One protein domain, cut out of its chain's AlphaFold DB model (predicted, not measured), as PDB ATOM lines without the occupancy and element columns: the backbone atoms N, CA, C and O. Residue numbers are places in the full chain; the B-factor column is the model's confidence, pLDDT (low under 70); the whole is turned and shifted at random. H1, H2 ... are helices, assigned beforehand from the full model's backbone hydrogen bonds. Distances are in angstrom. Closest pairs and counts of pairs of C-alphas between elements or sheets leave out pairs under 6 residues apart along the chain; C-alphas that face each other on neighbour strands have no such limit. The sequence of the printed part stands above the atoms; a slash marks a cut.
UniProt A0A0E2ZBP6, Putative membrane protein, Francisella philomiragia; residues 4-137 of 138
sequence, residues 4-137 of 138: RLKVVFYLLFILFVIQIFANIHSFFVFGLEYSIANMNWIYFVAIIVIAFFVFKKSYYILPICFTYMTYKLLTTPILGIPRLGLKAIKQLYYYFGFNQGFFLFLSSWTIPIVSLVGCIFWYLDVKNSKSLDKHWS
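This is residues 4 to 137 of the 138 residues of the protein "Putative membrane protein" of Francisella philomiragia (UniProt A0A0E2ZBP6). Four helices, H1, H3, H4 and H6, make an up-and-down bundle, each running against the one before it, and the long last helix H6 runs out of it as an arm, with residues 126 to 137 sticking out. The short helices H2 and H5 lie at the other end of the bundle. The printed part has 134 residues with six named helices, H1 to H6 in chain order, and no named strand: all helix. It is loose, with a radius of gyration of the C-alphas of 17.9 A, and spans 63 by 31 by 22 A.

H6, residues 98 to 135, is 55.8 A long and ends at C-alpha 135 (-20.398, -51.146, 13.574). H1, residues 4 to 30, is 40.0 A long and begins at C-alpha 4 (-25.838, -30.334, 24.262). H3 is residues 41 to 55, 21.1 A, and H4 residues 61 to 75, 20.6 A. H2 is residues 32 to 38 and H5 residues 85 to 96.

H6 touches H1, opposite ways at a shallow tilt of 22 degrees; their closest C-alphas, Leu 15 and Ser 107, are 5.4 A apart. With residues 108 to 119 alone H6 touches H4, closest at the C-alphas of Phe 66 and Pro 112, 4.4 A. H3 touches H1, closest at the C-alphas of Phe 16 and Ala 51, 5.8 A. H3 and H4 form a helical hairpin. H3 and H6 are apart. H1 and H2 touch only at the corner, with the C-alphas of Phe 27 and Ser 35 closest, 5.3 A. H5 and H6 only just touch, only at the corner, with 3 pairs of C-alphas within 8 A. Every O i to N i+4 pair is within hydrogen-bond range in H2, H3, H4 and H5; in H1 20 of 23 are, in H6 32 of 34.

The C-alphas of Tyr 94 and Ser 137, the two farthest apart, are 64.3 A apart. The printed part has no cut and no long link. The pLDDT is under 70 at residues 26, 30 to 39, 76 to 99 and 130 to 137.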
ATOM      1  N   ARG A   4     -26.763 -30.797  23.215       93.00
ATOM      2  CA  ARG A   4     -25.838 -30.334  24.262       93.00
ATOM      3  C   ARG A   4     -24.877 -29.272  23.729       93.00
ATOM      4  O   ARG A   4     -24.775 -28.198  24.311       93.00
ATOM      5  N   LEU A   5     -24.265 -29.517  22.568       92.94
ATOM      6  CA  LEU A   5     -23.343 -28.556  21.964       92.94
ATOM      7  C   LEU A   5     -24.062 -27.276  21.501       92.94
ATOM      8  O   LEU A   5     -23.517 -26.184  21.631       92.94
ATOM      9  N   LYS A   6     -25.323 -27.370  21.047       94.19
ATOM     10  CA  LYS A   6     -26.146 -26.182  20.727       94.19
ATOM     11  C   LYS A   6     -26.315 -25.262  21.933       94.19
ATOM     12  O   LYS A   6     -26.151 -24.057  21.773       94.19
ATOM     13  N   VAL A   7     -26.603 -25.818  23.109       96.56
ATOM     14  CA  VAL A   7     -26.741 -25.040  24.351       96.56
ATOM     15  C   VAL A   7     -25.436 -24.327  24.697       96.56
ATOM     16  O   VAL A   7     -25.466 -23.135  24.985       96.56
ATOM     17  N   VAL A   8     -24.293 -25.010  24.579       96.94
ATOM     18  CA  VAL A   8     -22.972 -24.398  24.803       96.94
ATOM     19  C   VAL A   8     -22.764 -23.176  23.908       96.94
ATOM     20  O   VAL A   8     -22.386 -22.118  24.401       96.94
ATOM     21  N   PHE A   9     -23.058 -23.285  22.610       97.31
ATOM     22  CA  PHE A   9     -22.924 -22.151  21.694       97.31
ATOM     23  C   PHE A   9     -23.836 -20.975  22.054       97.31
ATOM     24  O   PHE A   9     -23.397 -19.831  21.969       97.31
ATOM     25  N   TYR A  10     -25.075 -21.232  22.479       97.06
ATOM     26  CA  TYR A  10     -25.969 -20.162  22.934       97.06
ATOM     27  C   TYR A  10     -25.443 -19.474  24.195       97.06
ATOM     28  O   TYR A  10     -25.432 -18.247  24.251       97.06
ATOM     29  N   LEU A  11     -24.956 -20.242  25.173       96.94
ATOM     30  CA  LEU A  11     -24.361 -19.692  26.392       96.94
ATOM     31  C   LEU A  11     -23.119 -18.853  26.081       96.94
ATOM     32  O   LEU A  11     -23.026 -17.717  26.533       96.94
ATOM     33  N   LEU A  12     -22.196 -19.371  25.262       96.88
ATOM     34  CA  LEU A  12     -21.019 -18.617  24.823       96.88
ATOM     35  C   LEU A  12     -21.419 -17.325  24.114       96.88
ATOM     36  O   LEU A  12     -20.854 -16.276  24.405       96.88
ATOM     37  N   PHE A  13     -22.412 -17.382  23.222       97.06
ATOM     38  CA  PHE A  13     -22.876 -16.202  22.503       97.06
ATOM     39  C   PHE A  13     -23.405 -15.131  23.462       97.06
ATOM     40  O   PHE A  13     -22.975 -13.985  23.382       97.06
ATOM     41  N   ILE A  14     -24.265 -15.510  24.412       96.38
ATOM     42  CA  ILE A  14     -24.791 -14.597  25.438       96.38
ATOM     43  C   ILE A  14     -23.645 -13.976  26.248       96.38
ATOM     44  O   ILE A  14     -23.622 -12.764  26.448       96.38
ATOM     45  N   LEU A  15     -22.663 -14.775  26.673       95.69
ATOM     46  CA  LEU A  15     -21.517 -14.284  27.442       95.69
ATOM     47  C   LEU A  15     -20.655 -13.291  26.646       95.69
ATOM     48  O   LEU A  15     -20.207 -12.288  27.204       95.69
ATOM     49  N   PHE A  16     -20.446 -13.529  25.349       95.06
ATOM     50  CA  PHE A  16     -19.739 -12.583  24.484       95.06
ATOM     51  C   PHE A  16     -20.541 -11.304  24.242       95.06
ATOM     52  O   PHE A  16     -19.964 -10.220  24.279       95.06
ATOM     53  N   VAL A  17     -21.861 -11.400  24.064       94.38
ATOM     54  CA  VAL A  17     -22.747 -10.233  23.956       94.38
ATOM     55  C   VAL A  17     -22.675  -9.379  25.226       94.38
ATOM     56  O   VAL A  17     -22.508  -8.165  25.133       94.38
ATOM     57  N   ILE A  18     -22.706 -10.005  26.407       92.19
ATOM     58  CA  ILE A  18     -22.524  -9.313  27.692       92.19
ATOM     59  C   ILE A  18     -21.162  -8.607  27.743       92.19
ATOM     60  O   ILE A  18     -21.106  -7.439  28.126       92.19
ATOM     61  N   GLN A  19     -20.068  -9.258  27.318       88.94
ATOM     62  CA  GLN A  19     -18.761  -8.589  27.247       88.94
ATOM     63  C   GLN A  19     -18.768  -7.394  26.300       88.94
ATOM     64  O   GLN A  19     -18.208  -6.357  26.648       88.94
ATOM     65  N   ILE A  20     -19.370  -7.521  25.118       90.94
ATOM     66  CA  ILE A  20     -19.423  -6.432  24.139       90.94
ATOM     67  C   ILE A  20     -20.155  -5.236  24.746       90.94
ATOM     68  O   ILE A  20     -19.589  -4.147  24.788       90.94
ATOM     69  N   PHE A  21     -21.351  -5.441  25.303       89.44
ATOM     70  CA  PHE A  21     -22.102  -4.362  25.946       89.44
ATOM     71  C   PHE A  21     -21.365  -3.757  27.136       89.44
ATOM     72  O   PHE A  21     -21.364  -2.540  27.287       89.44
ATOM     73  N   ALA A  22     -20.685  -4.566  27.948       82.75
ATOM     74  CA  ALA A  22     -19.925  -4.050  29.075       82.75
ATOM     75  C   ALA A  22     -18.685  -3.245  28.640       82.75
ATOM     76  O   ALA A  22     -18.313  -2.303  29.331       82.75
ATOM     77  N   ASN A  23     -18.067  -3.545  27.492       79.44
ATOM     78  CA  ASN A  23     -17.013  -2.694  26.916       79.44
ATOM     79  C   ASN A  23     -17.594  -1.430  26.258       79.44
ATOM     80  O   ASN A  23     -17.004  -0.359  26.358       79.44
ATOM     81  N   ILE A  24     -18.770  -1.518  25.631       83.81
ATOM     82  CA  ILE A  24     -19.455  -0.353  25.052       83.81
ATOM     83  C   ILE A  24     -19.925   0.614  26.154       83.81
ATOM     84  O   ILE A  24     -19.827   1.825  25.993       83.81
ATOM     85  N   HIS A  25     -20.382   0.101  27.298       77.88
ATOM     86  CA  HIS A  25     -20.835   0.911  28.431       77.88
ATOM     87  C   HIS A  25     -19.781   1.932  28.890       77.88
ATOM     88  O   HIS A  25     -20.135   3.067  29.196       77.88
ATOM     89  N   SER A  26     -18.484   1.587  28.856       67.69
ATOM     90  CA  SER A  26     -17.415   2.551  29.169       67.69
ATOM     91  C   SER A  26     -17.439   3.786  28.272       67.69
ATOM     92  O   SER A  26     -17.231   4.884  28.779       67.69
ATOM     93  N   PHE A  27     -17.752   3.634  26.979       72.12
ATOM     94  CA  PHE A  27     -17.833   4.765  26.045       72.12
ATOM     95  C   PHE A  27     -18.910   5.762  26.451       72.12
ATOM     96  O   PHE A  27     -18.695   6.968  26.346       72.12
ATOM     97  N   PHE A  28     -20.048   5.263  26.937       73.56
ATOM     98  CA  PHE A  28     -21.159   6.103  27.370       73.56
ATOM     99  C   PHE A  28     -20.894   6.799  28.708       73.56
ATOM    100  O   PHE A  28     -21.376   7.908  28.906       73.56
ATOM    101  N   VAL A  29     -20.127   6.178  29.613       71.50
ATOM    102  CA  VAL A  29     -19.881   6.724  30.960       71.50
ATOM    103  C   VAL A  29     -18.664   7.651  31.017       71.50
ATOM    104  O   VAL A  29     -18.730   8.689  31.668       71.50
ATOM    105  N   PHE A  30     -17.561   7.313  30.345       68.44
ATOM    106  CA  PHE A  30     -16.297   8.068  30.434       68.44
ATOM    107  C   PHE A  30     -16.006   8.929  29.202       68.44
ATOM    108  O   PHE A  30     -15.008   9.646  29.170       68.44
ATOM    109  N   GLY A  31     -16.864   8.860  28.184       67.31
ATOM    110  CA  GLY A  31     -16.650   9.524  26.907       67.31
ATOM    111  C   GLY A  31     -15.718   8.749  25.972       67.31
ATOM    112  O   GLY A  31     -15.038   7.785  26.347       67.31
ATOM    113  N   LEU A  32     -15.722   9.178  24.709       68.56
ATOM    114  CA  LEU A  32     -15.068   8.490  23.599       68.56
ATOM    115  C   LEU A  32     -13.537   8.509  23.724       68.56
ATOM    116  O   LEU A  32     -12.913   7.459  23.608       68.56
ATOM    117  N   GLU A  33     -12.942   9.665  24.024       68.44
ATOM    118  CA  GLU A  33     -11.483   9.828  24.136       68.44
ATOM    119  C   GLU A  33     -10.885   8.957  25.249       68.44
ATOM    120  O   GLU A  33      -9.946   8.196  25.012       68.44
ATOM    121  N   TYR A  34     -11.478   8.998  26.448       65.81
ATOM    122  CA  TYR A  34     -11.009   8.208  27.586       65.81
ATOM    123  C   TYR A  34     -11.171   6.704  27.342       65.81
ATOM    124  O   TYR A  34     -10.304   5.906  27.703       65.81
ATOM    125  N   SER A  35     -12.269   6.299  26.703       64.19
ATOM    126  CA  SER A  35     -12.532   4.891  26.400       64.19
ATOM    127  C   SER A  35     -11.626   4.364  25.293       64.19
ATOM    128  O   SER A  35     -11.133   3.246  25.407       64.19
ATOM    129  N   ILE A  36     -11.333   5.167  24.264       66.19
ATOM    130  CA  ILE A  36     -10.361   4.806  23.223       66.19
ATOM    131  C   ILE A  36      -8.967   4.626  23.824       66.19
ATOM    132  O   ILE A  36      -8.302   3.651  23.482       66.19
ATOM    133  N   ALA A  37      -8.544   5.530  24.712       64.25
ATOM    134  CA  ALA A  37      -7.214   5.498  25.317       64.25
ATOM    135  C   ALA A  37      -7.005   4.304  26.265       64.25
ATOM    136  O   ALA A  37      -5.890   3.800  26.382       64.25
ATOM    137  N   ASN A  38      -8.068   3.838  26.930       61.09
ATOM    138  CA  ASN A  38      -7.989   2.764  27.926       61.09
ATOM    139  C   ASN A  38      -8.469   1.396  27.419       61.09
ATOM    140  O   ASN A  38      -8.188   0.374  28.051       61.09
ATOM    141  N   MET A  39      -9.193   1.336  26.296       66.81
ATOM    142  CA  MET A  39      -9.625   0.073  25.710       66.81
ATOM    143  C   MET A  39      -8.551  -0.476  24.776       66.81
ATOM    144  O   MET A  39      -8.119   0.166  23.823       66.81
ATOM    145  N   ASN A  40      -8.167  -1.730  24.993       74.06
ATOM    146  CA  ASN A  40      -7.331  -2.431  24.035       74.06
ATOM    147  C   ASN A  40      -8.193  -2.886  22.841       74.06
ATOM    148  O   ASN A  40      -8.852  -3.930  22.878       74.06
ATOM    149  N   TRP A  41      -8.195  -2.068  21.787       73.94
ATOM    150  CA  TRP A  41      -8.994  -2.255  20.572       73.94
ATOM    151  C   TRP A  41      -8.775  -3.601  19.890       73.94
ATOM    152  O   TRP A  41      -9.731  -4.184  19.381       73.94
ATOM    153  N   ILE A  42      -7.554  -4.134  19.942       78.38
ATOM    154  CA  ILE A  42      -7.233  -5.445  19.370       78.38
ATOM    155  C   ILE A  42      -8.048  -6.534  20.078       78.38
ATOM    156  O   ILE A  42      -8.659  -7.376  19.417       78.38
ATOM    157  N   TYR A  43      -8.142  -6.486  21.413       79.06
ATOM    158  CA  TYR A  43      -8.949  -7.446  22.168       79.06
ATOM    159  C   TYR A  43     -10.454  -7.274  21.938       79.06
ATOM    160  O   TYR A  43     -11.190  -8.263  21.909       79.06
ATOM    161  N   PHE A  44     -10.936  -6.044  21.762       84.50
ATOM    162  CA  PHE A  44     -12.354  -5.807  21.491       84.50
ATOM    163  C   PHE A  44     -12.772  -6.319  20.107       84.50
ATOM    164  O   PHE A  44     -13.764  -7.037  19.988       84.50
ATOM    165  N   VAL A  45     -11.971  -6.044  19.073       89.56
ATOM    166  CA  VAL A  45     -12.200  -6.577  17.722       89.56
ATOM    167  C   VAL A  45     -12.136  -8.106  17.729       89.56
ATOM    168  O   VAL A  45     -13.022  -8.755  17.174       89.56
ATOM    169  N   ALA A  46     -11.159  -8.699  18.422       89.75
ATOM    170  CA  ALA A  46     -11.071 -10.151  18.564       89.75
ATOM    171  C   ALA A  46     -12.322 -10.753  19.230       89.75
ATOM    172  O   ALA A  46     -12.829 -11.773  18.765       89.75
ATOM    173  N   ILE A  47     -12.873 -10.105  20.264       91.56
ATOM    174  CA  ILE A  47     -14.130 -10.524  20.908       91.56
ATOM    175  C   ILE A  47     -15.295 -10.529  19.913       91.56
ATOM    176  O   ILE A  47     -16.053 -11.497  19.882       91.56
ATOM    177  N   ILE A  48     -15.427  -9.494  19.081       94.25
ATOM    178  CA  ILE A  48     -16.492  -9.406  18.068       94.25
ATOM    179  C   ILE A  48     -16.353 -10.527  17.032       94.25
ATOM    180  O   ILE A  48     -17.330 -11.206  16.711       94.25
ATOM    181  N   VAL A  49     -15.134 -10.764  16.540       95.31
ATOM    182  CA  VAL A  49     -14.850 -11.828  15.567       95.31
ATOM    183  C   VAL A  49     -15.174 -13.202  16.156       95.31
ATOM    184  O   VAL A  49     -15.858 -14.007  15.523       95.31
ATOM    185  N   ILE A  50     -14.751 -13.468  17.394       95.31
ATOM    186  CA  ILE A  50     -15.060 -14.722  18.088       95.31
ATOM    187  C   ILE A  50     -16.574 -14.874  18.276       95.31
ATOM    188  O   ILE A  50     -17.120 -15.938  17.975       95.31
ATOM    189  N   ALA A  51     -17.275 -13.818  18.697       96.12
ATOM    190  CA  ALA A  51     -18.728 -13.831  18.866       96.12
ATOM    191  C   ALA A  51     -19.458 -14.194  17.561       96.12
ATOM    192  O   ALA A  51     -20.405 -14.983  17.584       96.12
ATOM    193  N   PHE A  52     -18.987 -13.692  16.415       96.75
ATOM    194  CA  PHE A  52     -19.519 -14.052  15.101       96.75
ATOM    195  C   PHE A  52     -19.348 -15.549  14.791       96.75
ATOM    196  O   PHE A  52     -20.300 -16.210  14.366       96.75
ATOM    197  N   PHE A  53     -18.170 -16.124  15.045       96.44
ATOM    198  CA  PHE A  53     -17.938 -17.558  14.830       96.44
ATOM    199  C   PHE A  53     -18.722 -18.449  15.805       96.44
ATOM    200  O   PHE A  53     -19.191 -19.525  15.415       96.44
ATOM    201  N   VAL A  54     -18.919 -17.993  17.045       96.31
ATOM    202  CA  VAL A  54     -19.801 -18.640  18.029       96.31
ATOM    203  C   VAL A  54     -21.255 -18.608  17.549       96.31
ATOM    204  O   VAL A  54     -21.926 -19.640  17.582       96.31
ATOM    205  N   PHE A  55     -21.733 -17.478  17.021       95.75
ATOM    206  CA  PHE A  55     -23.068 -17.363  16.421       95.75
ATOM    207  C   PHE A  55     -23.251 -18.311  15.226       95.75
ATOM    208  O   PHE A  55     -24.276 -18.986  15.110       95.75
ATOM    209  N   LYS A  56     -22.223 -18.435  14.376       95.81
ATOM    210  CA  LYS A  56     -22.174 -19.410  13.275       95.81
ATOM    211  C   LYS A  56     -22.036 -20.864  13.744       95.81
ATOM    212  O   LYS A  56     -22.107 -21.764  12.910       95.81
ATOM    213  N   LYS A  57     -21.885 -21.113  15.052       93.44
ATOM    214  CA  LYS A  57     -21.770 -22.445  15.670       93.44
ATOM    215  C   LYS A  57     -20.601 -23.274  15.117       93.44
ATOM    216  O   LYS A  57     -20.705 -24.493  14.983       93.44
ATOM    217  N   SER A  58     -19.487 -22.617  14.786       92.56
ATOM    218  CA  SER A  58     -18.274 -23.294  14.309       92.56
ATOM    219  C   SER A  58     -17.554 -23.990  15.466       92.56
ATOM    220  O   SER A  58     -17.094 -23.330  16.388       92.56
ATOM    221  N   TYR A  59     -17.427 -25.319  15.441       89.12
ATOM    222  CA  TYR A  59     -16.817 -26.111  16.527       89.12
ATOM    223  C   TYR A  59     -15.332 -25.802  16.758       89.12
ATOM    224  O   TYR A  59     -14.876 -25.856  17.899       89.12
ATOM    225  N   TYR A  60     -14.606 -25.362  15.727       90.62
ATOM    226  CA  TYR A  60     -13.217 -24.908  15.856       90.62
ATOM    227  C   TYR A  60     -13.058 -23.678  16.764       90.62
ATOM    228  O   TYR A  60     -11.962 -23.422  17.255       90.62
ATOM    229  N   ILE A  61     -14.136 -22.927  17.032       93.75
ATOM    230  CA  ILE A  61     -14.070 -21.737  17.888       93.75
ATOM    231  C   ILE A  61     -13.957 -22.078  19.376       93.75
ATOM    232  O   ILE A  61     -13.495 -21.252  20.150       93.75
ATOM    233  N   LEU A  62     -14.345 -23.283  19.804       95.25
ATOM    234  CA  LEU A  62     -14.340 -23.678  21.216       95.25
ATOM    235  C   LEU A  62     -12.926 -23.636  21.843       95.25
ATOM    236  O   LEU A  62     -12.738 -22.958  22.858       95.25
ATOM    237  N   PRO A  63     -11.886 -24.259  21.258       94.69
ATOM    238  CA  PRO A  63     -10.529 -24.118  21.791       94.69
ATOM    239  C   PRO A  63     -10.003 -22.677  21.703       94.69
ATOM    240  O   PRO A  63      -9.263 -22.244  22.588       94.69
ATOM    241  N   ILE A  64     -10.419 -21.907  20.691       94.81
ATOM    242  CA  ILE A  64     -10.037 -20.493  20.538       94.81
ATOM    243  C   ILE A  64     -10.621 -19.664  21.686       94.81
ATOM    244  O   ILE A  64      -9.882 -18.955  22.361       94.81
ATOM    245  N   CYS A  65     -11.919 -19.806  21.967       94.44
ATOM    246  CA  CYS A  65     -12.603 -19.167  23.090       94.44
ATOM    247  C   CYS A  65     -11.932 -19.497  24.428       94.44
ATOM    248  O   CYS A  65     -11.718 -18.598  25.240       94.44
ATOM    249  N   PHE A  66     -11.575 -20.768  24.648       94.38
ATOM    250  CA  PHE A  66     -10.882 -21.201  25.862       94.38
ATOM    251  C   PHE A  66      -9.520 -20.516  26.001       94.38
ATOM    252  O   PHE A  66      -9.265 -19.848  27.004       94.38
ATOM    253  N   THR A  67      -8.667 -20.649  24.985       92.81
ATOM    254  CA  THR A  67      -7.289 -20.136  25.001       92.81
ATOM    255  C   THR A  67      -7.277 -18.620  25.143       92.81
ATOM    256  O   THR A  67      -6.602 -18.082  26.014       92.81
ATOM    257  N   TYR A  68      -8.079 -17.930  24.330       90.31
ATOM    258  CA  TYR A  68      -8.151 -16.476  24.311       90.31
ATOM    259  C   TYR A  68      -8.628 -15.906  25.647       90.31
ATOM    260  O   TYR A  68      -7.992 -15.010  26.201       90.31
ATOM    261  N   MET A  69      -9.720 -16.440  26.204       89.00
ATOM    262  CA  MET A  69     -10.257 -15.920  27.462       89.00
ATOM    263  C   MET A  69      -9.392 -16.280  28.664       89.00
ATOM    264  O   MET A  69      -9.236 -15.452  29.557       89.00
ATOM    265  N   THR A  70      -8.774 -17.461  28.668       88.00
ATOM    266  CA  THR A  70      -7.812 -17.848  29.709       88.00
ATOM    267  C   THR A  70      -6.585 -16.944  29.666       88.00
ATOM    268  O   THR A  70      -6.191 -16.396  30.689       88.00
ATOM    269  N   TYR A  71      -6.028 -16.705  28.475       84.56
ATOM    270  CA  TYR A  71      -4.925 -15.770  28.285       84.56
ATOM    271  C   TYR A  71      -5.298 -14.357  28.745       84.56
ATOM    272  O   TYR A  71      -4.539 -13.731  29.481       84.56
ATOM    273  N   LYS A  72      -6.491 -13.867  28.384       78.75
ATOM    274  CA  LYS A  72      -6.992 -12.561  28.828       78.75
ATOM    275  C   LYS A  72      -7.110 -12.486  30.353       78.75
ATOM    276  O   LYS A  72      -6.678 -11.495  30.921       78.75
ATOM    277  N   LEU A  73      -7.633 -13.520  31.021       79.50
ATOM    278  CA  LEU A  73      -7.708 -13.567  32.488       79.50
ATOM    279  C   LEU A  73      -6.319 -13.552  33.140       79.50
ATOM    280  O   LEU A  73      -6.090 -12.787  34.075       79.50
ATOM    281  N   LEU A  74      -5.386 -14.364  32.635       75.75
ATOM    282  CA  LEU A  74      -4.021 -14.459  33.160       75.75
ATOM    283  C   LEU A  74      -3.215 -13.170  32.952       75.75
ATOM    284  O   LEU A  74      -2.399 -12.814  33.797       75.75
ATOM    285  N   THR A  75      -3.449 -12.471  31.841       70.75
ATOM    286  CA  THR A  75      -2.764 -11.212  31.513       70.75
ATOM    287  C   THR A  75      -3.470  -9.980  32.060       70.75
ATOM    288  O   THR A  75      -2.850  -8.920  32.158       70.75
ATOM    289  N   THR A  76      -4.742 -10.082  32.466       64.44
ATOM    290  CA  THR A  76      -5.376  -8.988  33.197       64.44
ATOM    291  C   THR A  76      -4.667  -8.765  34.537       64.44
ATOM    292  O   THR A  76      -4.435  -9.722  35.281       64.44
ATOM    293  N   PRO A  77      -4.384  -7.503  34.911       51.47
ATOM    294  CA  PRO A  77      -3.583  -7.145  36.091       51.47
ATOM    295  C   PRO A  77      -4.168  -7.604  37.441       51.47
ATOM    296  O   PRO A  77      -3.530  -7.443  38.479       51.47
ATOM    297  N   ILE A  78      -5.354  -8.218  37.447       50.84
ATOM    298  CA  ILE A  78      -5.977  -8.847  38.615       50.84
ATOM    299  C   ILE A  78      -5.168 -10.054  39.128       50.84
ATOM    300  O   ILE A  78      -5.121 -10.261  40.338       50.84
ATOM    301  N   LEU A  79      -4.514 -10.822  38.247       43.47
ATOM    302  CA  LEU A  79      -3.762 -12.030  38.629       43.47
ATOM    303  C   LEU A  79      -2.237 -11.819  38.725       43.47
ATOM    304  O   LEU A  79      -1.533 -12.706  39.195       43.47
ATOM    305  N   GLY A  80      -1.720 -10.649  38.331       37.62
ATOM    306  CA  GLY A  80      -0.280 -10.434  38.131       37.62
ATOM    307  C   GLY A  80       0.529  -9.883  39.311       37.62
ATOM    308  O   GLY A  80       1.752  -9.952  39.265       37.62
ATOM    309  N   ILE A  81      -0.083  -9.322  40.365       39.28
ATOM    310  CA  ILE A  81       0.653  -8.813  41.544       39.28
ATOM    311  C   ILE A  81      -0.221  -8.987  42.806       39.28
ATOM    312  O   ILE A  81      -1.219  -8.272  42.952       39.28
ATOM    313  N   PRO A  82       0.131  -9.868  43.767       43.47
ATOM    314  CA  PRO A  82      -0.740 -10.223  44.899       43.47
ATOM    315  C   PRO A  82      -1.066  -9.061  45.861       43.47
ATOM    316  O   PRO A  82      -2.018  -9.149  46.630       43.47
ATOM    317  N   ARG A  83      -0.349  -7.928  45.789       42.06
ATOM    318  CA  ARG A  83      -0.677  -6.692  46.535       42.06
ATOM    319  C   ARG A  83      -1.584  -5.710  45.780       42.06
ATOM    320  O   ARG A  83      -2.169  -4.832  46.412       42.06
ATOM    321  N   LEU A  84      -1.717  -5.843  44.458       42.31
ATOM    322  CA  LEU A  84      -2.496  -4.932  43.610       42.31
ATOM    323  C   LEU A  84      -3.787  -5.557  43.073       42.31
ATOM    324  O   LEU A  84      -4.683  -4.795  42.748       42.31
ATOM    325  N   GLY A  85      -3.959  -6.884  43.060       43.66
ATOM    326  CA  GLY A  85      -5.186  -7.531  42.560       43.66
ATOM    327  C   GLY A  85      -6.468  -7.099  43.294       43.66
ATOM    328  O   GLY A  85      -7.444  -6.700  42.666       43.66
ATOM    329  N   LEU A  86      -6.444  -7.051  44.632       46.16
ATOM    330  CA  LEU A  86      -7.559  -6.532  45.449       46.16
ATOM    331  C   LEU A  86      -7.773  -5.018  45.270       46.16
ATOM    332  O   LEU A  86      -8.909  -4.546  45.291       46.16
ATOM    333  N   LYS A  87      -6.693  -4.253  45.059       46.78
ATOM    334  CA  LYS A  87      -6.753  -2.811  44.765       46.78
ATOM    335  C   LYS A  87      -7.288  -2.534  43.359       46.78
ATOM    336  O   LYS A  87      -8.041  -1.586  43.206       46.78
ATOM    337  N   ALA A  88      -6.959  -3.372  42.379       49.03
ATOM    338  CA  ALA A  88      -7.430  -3.306  41.002       49.03
ATOM    339  C   ALA A  88      -8.907  -3.693  40.906       49.03
ATOM    340  O   ALA A  88      -9.652  -3.038  40.191       49.03
ATOM    341  N   ILE A  89      -9.361  -4.680  41.691       53.62
ATOM    342  CA  ILE A  89     -10.791  -4.980  41.852       53.62
ATOM    343  C   ILE A  89     -11.508  -3.783  42.489       53.62
ATOM    344  O   ILE A  89     -12.514  -3.337  41.950       53.62
ATOM    345  N   LYS A  90     -10.968  -3.201  43.574       51.56
ATOM    346  CA  LYS A  90     -11.510  -1.970  44.181       51.56
ATOM    347  C   LYS A  90     -11.517  -0.781  43.217       51.56
ATOM    348  O   LYS A  90     -12.485  -0.033  43.212       51.56
ATOM    349  N   GLN A  91     -10.474  -0.597  42.409       53.28
ATOM    350  CA  GLN A  91     -10.386   0.475  41.417       53.28
ATOM    351  C   GLN A  91     -11.344   0.245  40.252       53.28
ATOM    352  O   GLN A  91     -12.015   1.188  39.870       53.28
ATOM    353  N   LEU A  92     -11.493  -0.981  39.743       53.47
ATOM    354  CA  LEU A  92     -12.537  -1.322  38.771       53.47
ATOM    355  C   LEU A  92     -13.932  -1.011  39.332       53.47
ATOM    356  O   LEU A  92     -14.767  -0.452  38.630       53.47
ATOM    357  N   TYR A  93     -14.148  -1.300  40.617       56.12
ATOM    358  CA  TYR A  93     -15.388  -1.000  41.334       56.12
ATOM    359  C   TYR A  93     -15.659   0.507  41.463       56.12
ATOM    360  O   TYR A  93     -16.792   0.943  41.278       56.12
ATOM    361  N   TYR A  94     -14.625   1.294  41.777       55.50
ATOM    362  CA  TYR A  94     -14.724   2.743  41.989       55.50
ATOM    363  C   TYR A  94     -14.743   3.547  40.685       55.50
ATOM    364  O   TYR A  94     -15.426   4.561  40.617       55.50
ATOM    365  N   TYR A  95     -13.996   3.111  39.664       55.25
ATOM    366  CA  TYR A  95     -13.855   3.834  38.403       55.25
ATOM    367  C   TYR A  95     -14.906   3.447  37.373       55.25
ATOM    368  O   TYR A  95     -15.374   4.348  36.706       55.25
ATOM    369  N   PHE A  96     -15.296   2.173  37.234       55.47
ATOM    370  CA  PHE A  96     -16.148   1.709  36.120       55.47
ATOM    371  C   PHE A  96     -17.617   1.452  36.509       55.47
ATOM    372  O   PHE A  96     -18.452   1.165  35.654       55.47
ATOM    373  N   GLY A  97     -17.954   1.578  37.795       61.84
ATOM    374  CA  GLY A  97     -19.274   1.249  38.333       61.84
ATOM    375  C   GLY A  97     -19.467  -0.260  38.530       61.84
ATOM    376  O   GLY A  97     -19.022  -1.083  37.725       61.84
ATOM    377  N   PHE A  98     -20.155  -0.632  39.617       67.69
ATOM    378  CA  PHE A  98     -20.327  -2.028  40.052       67.69
ATOM    379  C   PHE A  98     -20.789  -2.958  38.925       67.69
ATOM    380  O   PHE A  98     -20.201  -4.018  38.710       67.69
ATOM    381  N   ASN A  99     -21.801  -2.529  38.169       69.00
ATOM    382  CA  ASN A  99     -22.434  -3.347  37.141       69.00
ATOM    383  C   ASN A  99     -21.459  -3.692  36.004       69.00
ATOM    384  O   ASN A  99     -21.348  -4.855  35.626       69.00
ATOM    385  N   GLN A 100     -20.699  -2.719  35.492       73.44
ATOM    386  CA  GLN A 100     -19.787  -2.943  34.366       73.44
ATOM    387  C   GLN A 100     -18.652  -3.906  34.739       73.44
ATOM    388  O   GLN A 100     -18.401  -4.882  34.027       73.44
ATOM    389  N   GLY A 101     -17.992  -3.655  35.875       71.00
ATOM    390  CA  GLY A 101     -16.911  -4.506  36.370       71.00
ATOM    391  C   GLY A 101     -17.391  -5.927  36.670       71.00
ATOM    392  O   GLY A 101     -16.748  -6.891  36.256       71.00
ATOM    393  N   PHE A 102     -18.556  -6.062  37.312       76.38
ATOM    394  CA  PHE A 102     -19.162  -7.358  37.616       76.38
ATOM    395  C   PHE A 102     -19.446  -8.172  36.348       76.38
ATOM    396  O   PHE A 102     -19.018  -9.323  36.253       76.38
ATOM    397  N   PHE A 103     -20.104  -7.580  35.345       80.81
ATOM    398  CA  PHE A 103     -20.435  -8.287  34.105       80.81
ATOM    399  C   PHE A 103     -19.197  -8.674  33.294       80.81
ATOM    400  O   PHE A 103     -19.147  -9.789  32.768       80.81
ATOM    401  N   LEU A 104     -18.176  -7.812  33.223       78.81
ATOM    402  CA  LEU A 104     -16.904  -8.144  32.573       78.81
ATOM    403  C   LEU A 104     -16.207  -9.310  33.269       78.81
ATOM    404  O   LEU A 104     -15.729 -10.223  32.596       78.81
ATOM    405  N   PHE A 105     -16.163  -9.299  34.599       78.38
ATOM    406  CA  PHE A 105     -15.473 -10.327  35.367       78.38
ATOM    407  C   PHE A 105     -16.206 -11.667  35.284       78.38
ATOM    408  O   PHE A 105     -15.616 -12.670  34.884       78.38
ATOM    409  N   LEU A 106     -17.512 -11.672  35.565       84.00
ATOM    410  CA  LEU A 106     -18.346 -12.870  35.519       84.00
ATOM    411  C   LEU A 106     -18.277 -13.540  34.144       84.00
ATOM    412  O   LEU A 106     -18.008 -14.738  34.043       84.00
ATOM    413  N   SER A 107     -18.470 -12.766  33.073       86.38
ATOM    414  CA  SER A 107     -18.398 -13.302  31.713       86.38
ATOM    415  C   SER A 107     -16.992 -13.786  31.361       86.38
ATOM    416  O   SER A 107     -16.854 -14.847  30.753       86.38
ATOM    417  N   SER A 108     -15.944 -13.074  31.787       84.25
ATOM    418  CA  SER A 108     -14.567 -13.461  31.477       84.25
ATOM    419  C   SER A 108     -14.162 -14.789  32.113       84.25
ATOM    420  O   SER A 108     -13.503 -15.583  31.450       84.25
ATOM    421  N   TRP A 109     -14.608 -15.064  33.344       87.69
ATOM    422  CA  TRP A 109     -14.389 -16.340  34.039       87.69
ATOM    423  C   TRP A 109     -15.282 -17.475  33.540       87.69
ATOM    424  O   TRP A 109     -14.856 -18.627  33.495       87.69
ATOM    425  N   THR A 110     -16.509 -17.166  33.126       92.69
ATOM    426  CA  THR A 110     -17.474 -18.198  32.722       92.69
ATOM    427  C   THR A 110     -17.187 -18.742  31.321       92.69
ATOM    428  O   THR A 110     -17.352 -19.938  31.081       92.69
ATOM    429  N   ILE A 111     -16.716 -17.906  30.386       94.56
ATOM    430  CA  ILE A 111     -16.426 -18.340  29.008       94.56
ATOM    431  C   ILE A 111     -15.431 -19.506  28.924       94.56
ATOM    432  O   ILE A 111     -15.767 -20.474  28.242       94.56
ATOM    433  N   PRO A 112     -14.244 -19.492  29.565       93.19
ATOM    434  CA  PRO A 112     -13.313 -20.613  29.453       93.19
ATOM    435  C   PRO A 112     -13.923 -21.912  29.994       93.19
ATOM    436  O   PRO A 112     -13.784 -22.954  29.358       93.19
ATOM    437  N   ILE A 113     -14.695 -21.856  31.085       95.00
ATOM    438  CA  ILE A 113     -15.392 -23.027  31.642       95.00
ATOM    439  C   ILE A 113     -16.393 -23.591  30.627       95.00
ATOM    440  O   ILE A 113     -16.342 -24.772  30.282       95.00
ATOM    441  N   VAL A 114     -17.283 -22.742  30.104       96.50
ATOM    442  CA  VAL A 114     -18.310 -23.156  29.137       96.50
ATOM    443  C   VAL A 114     -17.670 -23.673  27.846       96.50
ATOM    444  O   VAL A 114     -18.136 -24.656  27.270       96.50
ATOM    445  N   SER A 115     -16.571 -23.059  27.411       96.12
ATOM    446  CA  SER A 115     -15.853 -23.480  26.213       96.12
ATOM    447  C   SER A 115     -15.175 -24.838  26.378       96.12
ATOM    448  O   SER A 115     -15.244 -25.668  25.473       96.12
ATOM    449  N   LEU A 116     -14.584 -25.105  27.548       96.38
ATOM    450  CA  LEU A 116     -13.997 -26.404  27.877       96.38
ATOM    451  C   LEU A 116     -15.059 -27.513  27.879       96.38
ATOM    452  O   LEU A 116     -14.856 -28.562  27.270       96.38
ATOM    453  N   VAL A 117     -16.223 -27.257  28.488       95.81
ATOM    454  CA  VAL A 117     -17.379 -28.171  28.431       95.81
ATOM    455  C   VAL A 117     -17.815 -28.409  26.980       95.81
ATOM    456  O   VAL A 117     -18.099 -29.543  26.590       95.81
ATOM    457  N   GLY A 118     -17.799 -27.363  26.151       94.38
ATOM    458  CA  GLY A 118     -18.014 -27.461  24.710       94.38
ATOM    459  C   GLY A 118     -17.045 -28.403  24.010       94.38
ATOM    460  O   GLY A 118     -17.483 -29.275  23.261       94.38
ATOM    461  N   CYS A 119     -15.745 -28.253  24.266       95.19
ATOM    462  CA  CYS A 119     -14.712 -29.128  23.713       95.19
ATOM    463  C   CYS A 119     -14.942 -30.594  24.105       95.19
ATOM    464  O   CYS A 119     -14.843 -31.471  23.250       95.19
ATOM    465  N   ILE A 120     -15.308 -30.860  25.364       94.12
ATOM    466  CA  ILE A 120     -15.615 -32.216  25.848       94.12
ATOM    467  C   ILE A 120     -16.815 -32.799  25.092       94.12
ATOM    468  O   ILE A 120     -16.747 -33.924  24.599       94.12
ATOM    469  N   PHE A 121     -17.905 -32.041  24.950       93.25
ATOM    470  CA  PHE A 121     -19.076 -32.511  24.205       93.25
ATOM    471  C   PHE A 121     -18.791 -32.722  22.723       93.25
ATOM    472  O   PHE A 121     -19.256 -33.707  22.157       93.25
ATOM    473  N   TRP A 122     -18.003 -31.847  22.101       93.50
ATOM    474  CA  TRP A 122     -17.577 -32.035  20.719       93.50
ATOM    475  C   TRP A 122     -16.734 -33.307  20.553       93.50
ATOM    476  O   TRP A 122     -16.998 -34.097  19.648       93.50
ATOM    477  N   TYR A 123     -15.785 -33.557  21.458       91.44
ATOM    478  CA  TYR A 123     -14.976 -34.775  21.446       91.44
ATOM    479  C   TYR A 123     -15.831 -36.045  21.582       91.44
ATOM    480  O   TYR A 123     -15.654 -36.997  20.820       91.44
ATOM    481  N   LEU A 124     -16.792 -36.051  22.511       89.06
ATOM    482  CA  LEU A 124     -17.714 -37.176  22.697       89.06
ATOM    483  C   LEU A 124     -18.607 -37.402  21.468       89.06
ATOM    484  O   LEU A 124     -18.789 -38.549  21.061       89.06
ATOM    485  N   ASP A 125     -19.118 -36.333  20.849       86.88
ATOM    486  CA  ASP A 125     -19.919 -36.420  19.622       86.88
ATOM    487  C   ASP A 125     -19.116 -37.071  18.478       86.88
ATOM    488  O   ASP A 125     -19.621 -37.974  17.812       86.88
ATOM    489  N   VAL A 126     -17.852 -36.665  18.283       86.31
ATOM    490  CA  VAL A 126     -16.965 -37.220  17.241       86.31
ATOM    491  C   VAL A 126     -16.588 -38.677  17.521       86.31
ATOM    492  O   VAL A 126     -16.503 -39.490  16.600       86.31
ATOM    493  N   LYS A 127     -16.347 -39.036  18.787       84.19
ATOM    494  CA  LYS A 127     -16.029 -40.420  19.168       84.19
ATOM    495  C   LYS A 127     -17.209 -41.356  18.890       84.19
ATOM    496  O   LYS A 127     -17.013 -42.439  18.343       84.19
ATOM    497  N   ASN A 128     -18.423 -40.928  19.233       78.94
ATOM    498  CA  ASN A 128     -19.628 -41.731  19.046       78.94
ATOM    499  C   ASN A 128     -19.956 -41.943  17.563       78.94
ATOM    500  O   ASN A 128     -20.280 -43.068  17.187       78.94
ATOM    501  N   SER A 129     -19.808 -40.919  16.712       74.75
ATOM    502  CA  SER A 129     -20.071 -41.058  15.271       74.75
ATOM    503  C   SER A 129     -19.130 -42.065  14.604       74.75
ATOM    504  O   SER A 129     -19.591 -42.943  13.888       74.75
ATOM    505  N   LYS A 130     -17.830 -42.024  14.933       69.25
ATOM    506  CA  LYS A 130     -16.848 -42.990  14.408       69.25
ATOM    507  C   LYS A 130     -17.109 -44.429  14.863       69.25
ATOM    508  O   LYS A 130     -16.778 -45.361  14.140       69.25
ATOM    509  N   SER A 131     -17.662 -44.622  16.064       65.31
ATOM    510  CA  SER A 131     -18.002 -45.968  16.552       65.31
ATOM    511  C   SER A 131     -19.212 -46.567  15.834       65.31
ATOM    512  O   SER A 131     -19.221 -47.767  15.581       65.31
ATOM    513  N   LEU A 132     -20.194 -45.732  15.459       57.12
ATOM    514  CA  LEU A 132     -21.336 -46.167  14.660       57.12
ATOM    515  C   LEU A 132     -20.878 -46.584  13.264       57.12
ATOM    516  O   LEU A 132     -21.160 -47.706  12.867       57.12
ATOM    517  N   ASP A 133     -20.112 -45.746  12.565       60.19
ATOM    518  CA  ASP A 133     -19.659 -46.053  11.199       60.19
ATOM    519  C   ASP A 133     -18.900 -47.387  11.118       60.19
ATOM    520  O   ASP A 133     -19.041 -48.116  10.143       60.19
ATOM    521  N   LYS A 134     -18.154 -47.743  12.174       58.97
ATOM    522  CA  LYS A 134     -17.446 -49.024  12.265       58.97
ATOM    523  C   LYS A 134     -18.386 -50.222  12.475       58.97
ATOM    524  O   LYS A 134     -18.181 -51.258  11.858       58.97
ATOM    525  N   HIS A 135     -19.420 -50.081  13.306       51.38
ATOM    526  CA  HIS A 135     -20.398 -51.146  13.574       51.38
ATOM    527  C   HIS A 135     -21.281 -51.454  12.350       51.38
ATOM    528  O   HIS A 135     -21.745 -52.577  12.196       51.38
ATOM    529  N   TRP A 136     -21.535 -50.476  11.481       52.91
ATOM    530  CA  TRP A 136     -22.331 -50.679  10.260       52.91
ATOM    531  C   TRP A 136     -21.498 -51.138   9.050       52.91
ATOM    532  O   TRP A 136     -22.061 -51.361   7.980       52.91
ATOM    533  N   SER A 137     -20.175 -51.248   9.203       53.56
ATOM    534  CA  SER A 137     -19.248 -51.714   8.160       53.56
ATOM    535  C   SER A 137     -18.754 -53.157   8.344       53.56
ATOM    536  O   SER A 137     -17.972 -53.625   7.519       53.56
TER     537      SER A 137